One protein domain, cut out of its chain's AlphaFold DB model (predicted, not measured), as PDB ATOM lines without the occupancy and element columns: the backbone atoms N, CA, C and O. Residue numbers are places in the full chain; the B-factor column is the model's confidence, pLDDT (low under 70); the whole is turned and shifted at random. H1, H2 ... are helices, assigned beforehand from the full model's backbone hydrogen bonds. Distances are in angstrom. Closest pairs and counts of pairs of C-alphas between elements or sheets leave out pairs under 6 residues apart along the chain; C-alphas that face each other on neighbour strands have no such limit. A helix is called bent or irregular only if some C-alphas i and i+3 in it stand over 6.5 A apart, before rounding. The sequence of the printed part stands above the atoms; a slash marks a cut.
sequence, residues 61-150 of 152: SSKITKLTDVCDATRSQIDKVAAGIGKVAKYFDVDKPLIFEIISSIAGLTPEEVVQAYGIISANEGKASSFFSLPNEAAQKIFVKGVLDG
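This is residues 61 to 150 of the 152 residues of an uncharacterized protein of Corchorus capsularis (UniProt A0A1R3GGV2). One long helix, H1, runs past a compact cluster of four shorter helices, its later part packed on the cluster and its first part, residues 61 to 73, sticking out as a free arm. In the cluster H3 is the core, between H1 and H5, with H2 and H4 packed on it too. The printed part has 90 residues with five named helices, in the order H1, H2, H3, H4, H5, and no named strand; the class is all helix. The whole is compact, with a radius of gyration of the C-alphas of 13.7 A, yet elongated in outline, spanning 46 by 25 by 23 A, and H1 makes the length.

The longest helix is H1, residues 61 to 91, which measures 45.1 A from first to last C-alpha. It begins with C-alpha 61 at (-39.898, -14.002, 41.795) and ends with C-alpha 91 at (-27.794, 23.856, 63.047). H3, residues 111 to 125, is 21.7 A long. It is irregular: C-alphas 121 and 124 are 7.3 A apart, where about 5 A is the distance in a regular helix, and its line is a rough one. H2, residues 96 to 104, is 12.3 A long and comes between these two along the chain. H4, residues 127 to 132, has six residues and a length of 9.1 A. H5, residues 137 to 148, is 16.6 A long and ends with C-alpha 148 at (-44.804, 12.194, 40.549).

H1 touches H3, the hub, with residues 78 to 86 alone. The closest C-alphas of the two, those of Ala 82 and Ala 117, are 5.0 A apart, and the helices run the same way at a steep tilt of 51 degrees. H1 and H2 are close but not clearly touching, with the C-alphas of Ala 89 and Ile 99 closest at 6.9 A. H1 is apart from H4 and from H5. H3 touches the four other helices. H2 and H3 form a helical hairpin; they touch, closest at the C-alphas of Ser 104 and Val 114, 5.9 A, and run opposite ways at a shallow tilt of 33 degrees, only just short of steep. H3 and H5 touch, with the C-alphas of Val 115 and Phe 143 closest at 6.0 A. They run the same way at a steep tilt of 67 degrees, only just short of about perpendicular. H3 touches H4 with residues 119 to 123 alone, at a steep tilt of 62 degrees, and the closest C-alphas are those of Ser 122 and Ser 130, 5.6 A. H4 and H5 are also a helical hairpin, running opposite ways at a shallow tilt of 9 degrees. They only just touch, with 3 pairs of C-alphas within 8 A, the closest being those of Phe 131 and Gln 140 at 6.2 A. H2 is apart from H5, and only just apart from H4, at 8.3 A. In H1, H2, H4 and H5 every O i to N i+4 pair is within hydrogen-bond range; in H3 it is 9 of 11.

The two C-alphas farthest apart are those of Ser 61 and Asp 93, at 46.8 A. Without residues 61 to 73, which stand free, the body has 77 residues, spans 30 by 26 by 20 A and has a radius of gyration of 11.3 A. The printed part has no cut and no long link: those from H1 to H2, H3 to H4 and H4 to H5 are tight, and that from H2 to H3 is short. The mean pLDDT of the printed part is 77.0; residue 61, residue 67 and residues 123 to 129 are under 70.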
ATOM      1  N   SER A  61     -39.124 -14.699  40.757       65.06
ATOM      2  CA  SER A  61     -39.898 -14.002  41.795       65.06
ATOM      3  C   SER A  61     -39.119 -13.849  43.104       65.06
ATOM      4  O   SER A  61     -39.138 -12.779  43.712       65.06
ATOM      5  N   SER A  62     -38.360 -14.874  43.510       70.06
ATOM      6  CA  SER A  62     -37.483 -14.820  44.693       70.06
ATOM      7  C   SER A  62     -36.259 -13.913  44.513       70.06
ATOM      8  O   SER A  62     -35.745 -13.363  45.486       70.06
ATOM      9  N   LYS A  63     -35.773 -13.729  43.280       72.00
ATOM     10  CA  LYS A  63     -34.731 -12.736  42.969       72.00
ATOM     11  C   LYS A  63     -35.292 -11.319  42.942       72.00
ATOM     12  O   LYS A  63     -34.630 -10.419  43.442       72.00
ATOM     13  N   ILE A  64     -36.494 -11.133  42.393       70.38
ATOM     14  CA  ILE A  64     -37.184  -9.837  42.352       70.38
ATOM     15  C   ILE A  64     -37.482  -9.355  43.772       70.38
ATOM     16  O   ILE A  64     -37.124  -8.233  44.095       70.38
ATOM     17  N   THR A  65     -38.032 -10.207  44.641       70.88
ATOM     18  CA  THR A  65     -38.293  -9.856  46.053       70.88
ATOM     19  C   THR A  65     -37.024  -9.453  46.792       70.88
ATOM     20  O   THR A  65     -36.992  -8.387  47.392       70.88
ATOM     21  N   LYS A  66     -35.932 -10.218  46.660       73.56
ATOM     22  CA  LYS A  66     -34.633  -9.826  47.237       73.56
ATOM     23  C   LYS A  66     -34.123  -8.487  46.706       73.56
ATOM     24  O   LYS A  66     -33.481  -7.747  47.441       73.56
ATOM     25  N   LEU A  67     -34.362  -8.190  45.431       69.56
ATOM     26  CA  LEU A  67     -33.948  -6.928  44.822       69.56
ATOM     27  C   LEU A  67     -34.804  -5.762  45.333       69.56
ATOM     28  O   LEU A  67     -34.260  -4.699  45.612       69.56
ATOM     29  N   THR A  68     -36.106  -5.977  45.528       72.00
ATOM     30  CA  THR A  68     -37.004  -5.026  46.193       72.00
ATOM     31  C   THR A  68     -36.555  -4.757  47.628       72.00
ATOM     32  O   THR A  68     -36.378  -3.595  47.981       72.00
ATOM     33  N   ASP A  69     -36.253  -5.798  48.407       74.69
ATOM     34  CA  ASP A  69     -35.777  -5.660  49.789       74.69
ATOM     35  C   ASP A  69     -34.472  -4.851  49.870       74.69
ATOM     36  O   ASP A  69     -34.305  -4.007  50.752       74.69
ATOM     37  N   VAL A  70     -33.542  -5.076  48.933       74.56
ATOM     38  CA  VAL A  70     -32.296  -4.299  48.841       74.56
ATOM     39  C   VAL A  70     -32.586  -2.845  48.478       74.56
ATOM     40  O   VAL A  70     -32.044  -1.949  49.119       74.56
ATOM     41  N   CYS A  71     -33.452  -2.586  47.497       70.00
ATOM     42  CA  CYS A  71     -33.839  -1.226  47.123       70.00
ATOM     43  C   CYS A  71     -34.485  -0.468  48.290       70.00
ATOM     44  O   CYS A  71     -34.158   0.696  48.519       70.00
ATOM     45  N   ASP A  72     -35.363  -1.120  49.051       72.38
ATOM     46  CA  ASP A  72     -36.031  -0.511  50.200       72.38
ATOM     47  C   ASP A  72     -35.061  -0.274  51.363       72.38
ATOM     48  O   ASP A  72     -35.098   0.780  52.005       72.38
ATOM     49  N   ALA A  73     -34.123  -1.197  51.595       74.69
ATOM     50  CA  ALA A  73     -33.050  -1.004  52.565       74.69
ATOM     51  C   ALA A  73     -32.144   0.180  52.187       74.69
ATOM     52  O   ALA A  73     -31.824   1.001  53.049       74.69
ATOM     53  N   THR A  74     -31.770   0.304  50.910       73.56
ATOM     54  CA  THR A  74     -30.963   1.422  50.402       73.56
ATOM     55  C   THR A  74     -31.702   2.749  50.549       73.56
ATOM     56  O   THR A  74     -31.139   3.693  51.101       73.56
ATOM     57  N   ARG A  75     -32.987   2.813  50.169       74.75
ATOM     58  CA  ARG A  75     -33.833   4.000  50.390       74.75
ATOM     59  C   ARG A  75     -33.872   4.400  51.861       74.75
ATOM     60  O   ARG A  75     -33.611   5.549  52.187       74.75
ATOM     61  N   SER A  76     -34.079   3.437  52.760       76.62
ATOM     62  CA  SER A  76     -34.086   3.707  54.200       76.62
ATOM     63  C   SER A  76     -32.748   4.256  54.715       76.62
ATOM     64  O   SER A  76     -32.726   5.064  55.647       76.62
ATOM     65  N   GLN A  77     -31.615   3.832  54.146       78.75
ATOM     66  CA  GLN A  77     -30.316   4.407  54.497       78.75
ATOM     67  C   GLN A  77     -30.154   5.833  53.968       78.75
ATOM     68  O   GLN A  77     -29.699   6.695  54.722       78.75
ATOM     69  N   ILE A  78     -30.583   6.097  52.731       77.06
ATOM     70  CA  ILE A  78     -30.601   7.445  52.148       77.06
ATOM     71  C   ILE A  78     -31.445   8.381  53.016       77.06
ATOM     72  O   ILE A  78     -30.969   9.454  53.375       77.06
ATOM     73  N   ASP A  79     -32.630   7.951  53.456       74.50
ATOM     74  CA  ASP A  79     -33.504   8.738  54.335       74.50
ATOM     75  C   ASP A  79     -32.805   9.134  55.643       74.50
ATOM     76  O   ASP A  79     -32.907  10.272  56.105       74.50
ATOM     77  N   LYS A  80     -32.063   8.201  56.254       78.81
ATOM     78  CA  LYS A  80     -31.332   8.449  57.507       78.81
ATOM     79  C   LYS A  80     -30.183   9.430  57.311       78.81
ATOM     80  O   LYS A  80     -30.008  10.323  58.143       78.81
ATOM     81  N   VAL A  81     -29.411   9.269  56.236       79.31
ATOM     82  CA  VAL A  81     -28.300  10.171  55.899       79.31
ATOM     83  C   VAL A  81     -28.839  11.563  55.582       79.31
ATOM     84  O   VAL A  81     -28.366  12.543  56.155       79.31
ATOM     85  N   ALA A  82     -29.893  11.645  54.770       74.44
ATOM     86  CA  ALA A  82     -30.577  12.885  54.442       74.44
ATOM     87  C   ALA A  82     -31.082  13.590  55.711       74.44
ATOM     88  O   ALA A  82     -30.766  14.753  55.946       74.44
ATOM     89  N   ALA A  83     -31.774  12.880  56.605       77.44
ATOM     90  CA  ALA A  83     -32.232  13.444  57.874       77.44
ATOM     91  C   ALA A  83     -31.076  13.940  58.766       77.44
ATOM     92  O   ALA A  83     -31.225  14.942  59.468       77.44
ATOM     93  N   GLY A  84     -29.928  13.255  58.752       75.69
ATOM     94  CA  GLY A  84     -28.711  13.695  59.435       75.69
ATOM     95  C   GLY A  84     -28.176  15.011  58.870       75.69
ATOM     96  O   GLY A  84     -27.987  15.967  59.620       75.69
ATOM     97  N   ILE A  85     -28.023  15.086  57.546       78.00
ATOM     98  CA  ILE A  85     -27.576  16.291  56.837       78.00
ATOM     99  C   ILE A  85     -28.542  17.451  57.086       78.00
ATOM    100  O   ILE A  85     -28.095  18.544  57.405       78.00
ATOM    101  N   GLY A  86     -29.856  17.220  57.042       73.62
ATOM    102  CA  GLY A  86     -30.852  18.257  57.322       73.62
ATOM    103  C   GLY A  86     -30.757  18.828  58.741       73.62
ATOM    104  O   GLY A  86     -30.906  20.033  58.938       73.62
ATOM    105  N   LYS A  87     -30.452  17.991  59.743       77.50
ATOM    106  CA  LYS A  87     -30.218  18.460  61.121       77.50
ATOM    107  C   LYS A  87     -28.962  19.320  61.225       77.50
ATOM    108  O   LYS A  87     -29.003  20.349  61.890       77.50
ATOM    109  N   VAL A  88     -27.878  18.904  60.571       74.50
ATOM    110  CA  VAL A  88     -26.614  19.653  60.538       74.50
ATOM    111  C   VAL A  88     -26.810  20.979  59.802       74.50
ATOM    112  O   VAL A  88     -26.508  22.027  60.357       74.50
ATOM    113  N   ALA A  89     -27.415  20.959  58.614       75.31
ATOM    114  CA  ALA A  89     -27.696  22.152  57.823       75.31
ATOM    115  C   ALA A  89     -28.533  23.180  58.597       75.31
ATOM    116  O   ALA A  89     -28.206  24.360  58.597       75.31
ATOM    117  N   LYS A  90     -29.555  22.727  59.336       73.88
ATOM    118  CA  LYS A  90     -30.360  23.602  60.199       73.88
ATOM    119  C   LYS A  90     -29.572  24.166  61.386       73.88
ATOM    120  O   LYS A  90     -29.856  25.271  61.829       73.88
ATOM    121  N   TYR A  91     -28.625  23.406  61.930       72.81
ATOM    122  CA  TYR A  91     -27.794  23.856  63.047       72.81
ATOM    123  C   TYR A  91     -26.786  24.932  62.622       72.81
ATOM    124  O   TYR A  91     -26.493  25.837  63.396       72.81
ATOM    125  N   PHE A  92     -26.286  24.837  61.390       73.31
ATOM    126  CA  PHE A  92     -25.284  25.741  60.824       73.31
ATOM    127  C   PHE A  92     -25.866  26.818  59.891       73.31
ATOM    128  O   PHE A  92     -25.093  27.518  59.249       73.31
ATOM    129  N   ASP A  93     -27.195  26.946  59.819       75.88
ATOM    130  CA  ASP A  93     -27.917  27.879  58.935       75.88
ATOM    131  C   ASP A  93     -27.410  27.839  57.480       75.88
ATOM    132  O   ASP A  93     -27.097  28.847  56.853       75.88
ATOM    133  N   VAL A  94     -27.246  26.618  56.964       75.31
ATOM    134  CA  VAL A  94     -26.651  26.374  55.650       75.31
ATOM    135  C   VAL A  94     -27.657  26.658  54.538       75.31
ATOM    136  O   VAL A  94     -28.738  26.067  54.497       75.31
ATOM    137  N   ASP A  95     -27.252  27.490  53.578       76.38
ATOM    138  CA  ASP A  95     -28.043  27.803  52.389       76.38
ATOM    139  C   ASP A  95     -28.353  26.555  51.539       76.38
ATOM    140  O   ASP A  95     -27.524  25.667  51.335       76.38
ATOM    141  N   LYS A  96     -29.558  26.504  50.960       73.94
ATOM    142  CA  LYS A  96     -30.061  25.339  50.202       73.94
ATOM    143  C   LYS A  96     -29.193  24.905  49.015       73.94
ATOM    144  O   LYS A  96     -29.017  23.696  48.847       73.94
ATOM    145  N   PRO A  97     -28.633  25.821  48.198       77.44
ATOM    146  CA  PRO A  97     -27.709  25.427  47.142       77.44
ATOM    147  C   PRO A  97     -26.484  24.694  47.702       77.44
ATOM    148  O   PRO A  97     -26.040  23.716  47.106       77.44
ATOM    149  N   LEU A  98     -26.008  25.102  48.886       79.50
ATOM    150  CA  LEU A  98     -24.885  24.458  49.563       79.50
ATOM    151  C   LEU A  98     -25.273  23.076  50.105       79.50
ATOM    152  O   LEU A  98     -24.484  22.146  50.009       79.50
ATOM    153  N   ILE A  99     -26.506  22.886  50.592       81.62
ATOM    154  CA  ILE A  99     -27.017  21.550  50.962       81.62
ATOM    155  C   ILE A  99     -26.975  20.605  49.755       81.62
ATOM    156  O   ILE A  99     -26.514  19.469  49.872       81.62
ATOM    157  N   PHE A 100     -27.441  21.063  48.589       83.19
ATOM    158  CA  PHE A 100     -27.406  20.260  47.367       83.19
ATOM    159  C   PHE A 100     -25.968  19.931  46.941       83.19
ATOM    160  O   PHE A 100     -25.692  18.799  46.542       83.19
ATOM    161  N   GLU A 101     -25.047  20.887  47.056       83.62
ATOM    162  CA  GLU A 101     -23.623  20.693  46.765       83.62
ATOM    163  C   GLU A 101     -22.975  19.672  47.710       83.62
ATOM    164  O   GLU A 101     -22.307  18.745  47.249       83.62
ATOM    165  N   ILE A 102     -23.254  19.761  49.015       83.19
ATOM    166  CA  ILE A 102     -22.777  18.807  50.023       83.19
ATOM    167  C   ILE A 102     -23.247  17.392  49.677       83.19
ATOM    168  O   ILE A 102     -22.430  16.475  49.631       83.19
ATOM    169  N   ILE A 103     -24.534  17.202  49.379       84.12
ATOM    170  CA  ILE A 103     -25.070  15.879  49.018       84.12
ATOM    171  C   ILE A 103     -24.450  15.382  47.707       84.12
ATOM    172  O   ILE A 103     -24.077  14.217  47.608       84.12
ATOM    173  N   SER A 104     -24.288  16.267  46.720       84.75
ATOM    174  CA  SER A 104     -23.679  15.937  45.423       84.75
ATOM    175  C   SER A 104     -22.205  15.540  45.540       84.75
ATOM    176  O   SER A 104     -21.700  14.813  44.689       84.75
ATOM    177  N   SER A 105     -21.513  16.006  46.584       83.25
ATOM    178  CA  SER A 105     -20.114  15.660  46.854       83.25
ATOM    179  C   SER A 105     -19.930  14.263  47.464       83.25
ATOM    180  O   SER A 105     -18.808  13.751  47.498       83.25
ATOM    181  N   ILE A 106     -21.010  13.618  47.926       81.75
ATOM    182  CA  ILE A 106     -20.947  12.279  48.515       81.75
ATOM    183  C   ILE A 106     -20.632  11.264  47.414       81.75
ATOM    184  O   ILE A 106     -21.435  10.996  46.518       81.75
ATOM    185  N   ALA A 107     -19.443  10.670  47.505       79.69
ATOM    186  CA  ALA A 107     -18.983   9.679  46.546       79.69
ATOM    187  C   ALA A 107     -19.920   8.461  46.500       79.69
ATOM    188  O   ALA A 107     -20.270   7.884  47.528       79.69
ATOM    189  N   GLY A 108     -20.274   8.041  45.284       78.75
ATOM    190  CA  GLY A 108     -21.084   6.847  45.041       78.75
ATOM    191  C   GLY A 108     -22.593   7.082  44.969       78.75
ATOM    192  O   GLY A 108     -23.296   6.138  44.626       78.75
ATOM    193  N   LEU A 109     -23.086   8.302  45.220       79.75
ATOM    194  CA  LEU A 109     -24.487   8.634  44.964       79.75
ATOM    195  C   LEU A 109     -24.743   8.872  43.476       79.75
ATOM    196  O   LEU A 109     -23.992   9.564  42.785       79.75
ATOM    197  N   THR A 110     -25.851   8.324  42.992       87.00
ATOM    198  CA  THR A 110     -26.403   8.654  41.678       87.00
ATOM    199  C   THR A 110     -27.128  10.005  41.716       87.00
ATOM    200  O   THR A 110     -27.603  10.423  42.776       87.00
ATOM    201  N   PRO A 111     -27.267  10.708  40.576       85.00
ATOM    202  CA  PRO A 111     -28.023  11.961  40.509       85.00
ATOM    203  C   PRO A 111     -29.452  11.846  41.060       85.00
ATOM    204  O   PRO A 111     -29.955  12.776  41.687       85.00
ATOM    205  N   GLU A 112     -30.100  10.700  40.859       84.06
ATOM    206  CA  GLU A 112     -31.423  10.387  41.390       84.06
ATOM    207  C   GLU A 112     -31.443  10.360  42.919       84.06
ATOM    208  O   GLU A 112     -32.310  10.981  43.534       84.06
ATOM    209  N   GLU A 113     -30.468   9.691  43.534       82.25
ATOM    210  CA  GLU A 113     -30.359   9.583  44.990       82.25
ATOM    211  C   GLU A 113     -30.005  10.926  45.634       82.25
ATOM    212  O   GLU A 113     -30.546  11.260  46.688       82.25
ATOM    213  N   VAL A 114     -29.162  11.736  44.980       84.19
ATOM    214  CA  VAL A 114     -28.848  13.102  45.430       84.19
ATOM    215  C   VAL A 114     -30.120  13.947  45.480       84.19
ATOM    216  O   VAL A 114     -30.407  14.595  46.488       84.19
ATOM    217  N   VAL A 115     -30.914  13.927  44.409       84.75
ATOM    218  CA  VAL A 115     -32.153  14.707  44.333       84.75
ATOM    219  C   VAL A 115     -33.203  14.189  45.317       84.75
ATOM    220  O   VAL A 115     -33.916  14.995  45.918       84.75
ATOM    221  N   GLN A 116     -33.275  12.874  45.529       82.31
ATOM    222  CA  GLN A 116     -34.155  12.281  46.532       82.31
ATOM    223  C   GLN A 116     -33.775  12.735  47.948       82.31
ATOM    224  O   GLN A 116     -34.623  13.259  48.671       82.31
ATOM    225  N   ALA A 117     -32.498  12.616  48.322       79.81
ATOM    226  CA  ALA A 117     -31.988  13.062  49.617       79.81
ATOM    227  C   ALA A 117     -32.241  14.561  49.844       79.81
ATOM    228  O   ALA A 117     -32.726  14.966  50.903       79.81
ATOM    229  N   TYR A 118     -31.979  15.383  48.826       83.19
ATOM    230  CA  TYR A 118     -32.252  16.814  48.866       83.19
ATOM    231  C   TYR A 118     -33.746  17.114  49.067       83.19
ATOM    232  O   TYR A 118     -34.109  17.968  49.881       83.19
ATOM    233  N   GLY A 119     -34.623  16.395  48.365       78.56
ATOM    234  CA  GLY A 119     -36.068  16.537  48.509       78.56
ATOM    235  C   GLY A 119     -36.572  16.186  49.908       78.56
ATOM    236  O   GLY A 119     -37.383  16.929  50.456       78.56
ATOM    237  N   ILE A 120     -36.032  15.130  50.521       76.00
ATOM    238  CA  ILE A 120     -36.348  14.733  51.902       76.00
ATOM    239  C   ILE A 120     -35.937  15.824  52.896       76.00
ATOM    240  O   ILE A 120     -36.721  16.194  53.770       76.00
ATOM    241  N   ILE A 121     -34.730  16.377  52.751       73.75
ATOM    242  CA  ILE A 121     -34.232  17.454  53.621       73.75
ATOM    243  C   ILE A 121     -35.106  18.705  53.503       73.75
ATOM    244  O   ILE A 121     -35.417  19.355  54.503       73.75
ATOM    245  N   SER A 122     -35.544  19.009  52.284       72.38
ATOM    246  CA  SER A 122     -36.295  20.223  51.960       72.38
ATOM    247  C   SER A 122     -37.812  20.085  52.180       72.38
ATOM    248  O   SER A 122     -38.546  21.072  52.098       72.38
ATOM    249  N   ALA A 123     -38.304  18.882  52.509       68.94
ATOM    250  CA  ALA A 123     -39.732  18.563  52.619       68.94
ATOM    251  C   ALA A 123     -40.489  19.439  53.635       68.94
ATOM    252  O   ALA A 123     -41.671  19.729  53.441       68.94
ATOM    253  N   ASN A 124     -39.805  19.914  54.679       60.84
ATOM    254  CA  ASN A 124     -40.390  20.771  55.715       60.84
ATOM    255  C   ASN A 124     -40.818  22.160  55.201       60.84
ATOM    256  O   ASN A 124     -41.619  22.824  55.853       60.84
ATOM    257  N   GLU A 125     -40.312  22.601  54.046       63.22
ATOM    258  CA  GLU A 125     -40.544  23.949  53.500       63.22
ATOM    259  C   GLU A 125     -41.395  23.953  52.221       63.22
ATOM    260  O   GLU A 125     -41.589  24.993  51.582       63.22
ATOM    261  N   GLY A 126     -41.928  22.789  51.844       64.88
ATOM    262  CA  GLY A 126     -42.801  22.614  50.690       64.88
ATOM    263  C   GLY A 126     -42.065  22.294  49.383       64.88
ATOM    264  O   GLY A 126     -40.957  22.750  49.097       64.88
ATOM    265  N   LYS A 127     -42.728  21.503  48.531       69.06
ATOM    266  CA  LYS A 127     -42.137  20.953  47.297       69.06
ATOM    267  C   LYS A 127     -41.739  22.029  46.273       69.06
ATOM    268  O   LYS A 127     -40.758  21.860  45.557       69.06
ATOM    269  N   ALA A 128     -42.460  23.153  46.228       64.44
ATOM    270  CA  ALA A 128     -42.186  24.241  45.286       64.44
ATOM    271  C   ALA A 128     -40.895  25.013  45.620       64.44
ATOM    272  O   ALA A 128     -40.100  25.288  44.727       64.44
ATOM    273  N   SER A 129     -40.652  25.326  46.898       69.25
ATOM    274  CA  SER A 129     -39.440  26.043  47.327       69.25
ATOM    275  C   SER A 129     -38.181  25.189  47.125       69.25
ATOM    276  O   SER A 129     -37.132  25.696  46.726       69.25
ATOM    277  N   SER A 130     -38.322  23.878  47.329       71.62
ATOM    278  CA  SER A 130     -37.290  22.868  47.087       71.62
ATOM    279  C   SER A 130     -36.885  22.826  45.611       71.62
ATOM    280  O   SER A 130     -35.698  22.879  45.301       71.62
ATOM    281  N   PHE A 131     -37.868  22.813  44.704       74.19
ATOM    282  CA  PHE A 131     -37.653  22.769  43.257       74.19
ATOM    283  C   PHE A 131     -36.851  23.967  42.728       74.19
ATOM    284  O   PHE A 131     -35.874  23.779  42.006       74.19
ATOM    285  N   PHE A 132     -37.221  25.195  43.110       76.69
ATOM    286  CA  PHE A 132     -36.539  26.412  42.637       76.69
ATOM    287  C   PHE A 132     -35.126  26.595  43.198       76.69
ATOM    288  O   PHE A 132     -34.363  27.407  42.685       76.69
ATOM    289  N   SER A 133     -34.780  25.843  44.239       78.31
ATOM    290  CA  SER A 133     -33.469  25.896  44.886       78.31
ATOM    291  C   SER A 133     -32.470  24.897  44.277       78.31
ATOM    292  O   SER A 133     -31.299  24.897  44.647       78.31
ATOM    293  N   LEU A 134     -32.911  24.054  43.332       81.88
ATOM    294  CA  LEU A 134     -32.035  23.147  42.591       81.88
ATOM    295  C   LEU A 134     -31.210  23.919  41.547       81.88
ATOM    296  O   LEU A 134     -31.784  24.684  40.766       81.88
ATOM    297  N   PRO A 135     -29.888  23.679  41.457       78.94
ATOM    298  CA  PRO A 135     -28.984  24.523  40.674       78.94
ATOM    299  C   PRO A 135     -29.050  24.292  39.159       78.94
ATOM    300  O   PRO A 135     -28.521  25.100  38.400       78.94
ATOM    301  N   ASN A 136     -29.645  23.188  38.689       85.50
ATOM    302  CA  ASN A 136     -29.670  22.853  37.265       85.50
ATOM    303  C   ASN A 136     -30.966  22.151  36.815       85.50
ATOM    304  O   ASN A 136     -31.698  21.554  37.607       85.50
ATOM    305  N   GLU A 137     -31.229  22.204  35.505       84.38
ATOM    306  CA  GLU A 137     -32.446  21.668  34.876       84.38
ATOM    307  C   GLU A 137     -32.540  20.130  34.961       84.38
ATOM    308  O   GLU A 137     -33.632  19.566  35.024       84.38
ATOM    309  N   ALA A 138     -31.404  19.424  34.984       84.12
ATOM    310  CA  ALA A 138     -31.382  17.965  35.096       84.12
ATOM    311  C   ALA A 138     -31.893  17.502  36.470       84.12
ATOM    312  O   ALA A 138     -32.773  16.645  36.547       84.12
ATOM    313  N   ALA A 139     -31.415  18.128  37.545       83.19
ATOM    314  CA  ALA A 139     -31.864  17.873  38.907       83.19
ATOM    315  C   ALA A 139     -33.348  18.226  39.080       83.19
ATOM    316  O   ALA A 139     -34.097  17.468  39.690       83.19
ATOM    317  N   GLN A 140     -33.803  19.326  38.473       83.25
ATOM    318  CA  GLN A 140     -35.216  19.709  38.447       83.25
ATOM    319  C   GLN A 140     -36.100  18.644  37.780       83.25
ATOM    320  O   GLN A 140     -37.152  18.291  38.316       83.25
ATOM    321  N   LYS A 141     -35.670  18.082  36.642       84.69
ATOM    322  CA  LYS A 141     -36.390  16.992  35.960       84.69
ATOM    323  C   LYS A 141     -36.475  15.735  36.824       84.69
ATOM    324  O   LYS A 141     -37.549  15.146  36.932       84.69
ATOM    325  N   ILE A 142     -35.367  15.351  37.457       85.88
ATOM    326  CA  ILE A 142     -35.319  14.213  38.382       85.88
ATOM    327  C   ILE A 142     -36.254  14.455  39.574       85.88
ATOM    328  O   ILE A 142     -37.001  13.558  39.952       85.88
ATOM    329  N   PHE A 143     -36.277  15.673  40.117       82.81
ATOM    330  CA  PHE A 143     -37.117  16.031  41.257       82.81
ATOM    331  C   PHE A 143     -38.602  15.931  40.916       82.81
ATOM    332  O   PHE A 143     -39.358  15.288  41.636       82.81
ATOM    333  N   VAL A 144     -39.023  16.511  39.786       80.44
ATOM    334  CA  VAL A 144     -40.416  16.424  39.317       80.44
ATOM    335  C   VAL A 144     -40.822  14.970  39.108       80.44
ATOM    336  O   VAL A 144     -41.900  14.574  39.544       80.44
ATOM    337  N   LYS A 145     -39.949  14.163  38.499       82.69
ATOM    338  CA  LYS A 145     -40.194  12.731  38.332       82.69
ATOM    339  C   LYS A 145     -40.348  12.027  39.687       82.69
ATOM    340  O   LYS A 145     -41.332  11.329  39.886       82.69
ATOM    341  N   GLY A 146     -39.446  12.272  40.638       79.25
ATOM    342  CA  GLY A 146     -39.511  11.694  41.983       79.25
ATOM    343  C   GLY A 146     -40.779  12.080  42.752       79.25
ATOM    344  O   GLY A 146     -41.370  11.231  43.412       79.25
ATOM    345  N   VAL A 147     -41.245  13.325  42.612       77.56
ATOM    346  CA  VAL A 147     -42.511  13.788  43.205       77.56
ATOM    347  C   VAL A 147     -43.720  13.087  42.580       77.56
ATOM    348  O   VAL A 147     -44.643  12.711  43.301       77.56
ATOM    349  N   LEU A 148     -43.730  12.904  41.256       77.62
ATOM    350  CA  LEU A 148     -44.804  12.194  40.549       77.62
ATOM    351  C   LEU A 148     -44.837  10.701  40.898       77.62
ATOM    352  O   LEU A 148     -45.917  10.134  41.047       77.62
ATOM    353  N   ASP A 149     -43.664  10.095  41.079       77.19
ATOM    354  CA  ASP A 149     -43.503   8.687  41.447       77.19
ATOM    355  C   ASP A 149     -43.753   8.435  42.952       77.19
ATOM    356  O   ASP A 149     -43.715   7.291  43.406       77.19
ATOM    357  N   GLY A 150     -44.016   9.485  43.745       73.25
ATOM    358  CA  GLY A 150     -44.264   9.389  45.188       73.25
ATOM    359  C   GLY A 150     -43.024   9.048  46.021       73.25
ATOM    360  O   GLY A 150     -43.153   8.575  47.147       73.25
TER     361      GLY A 150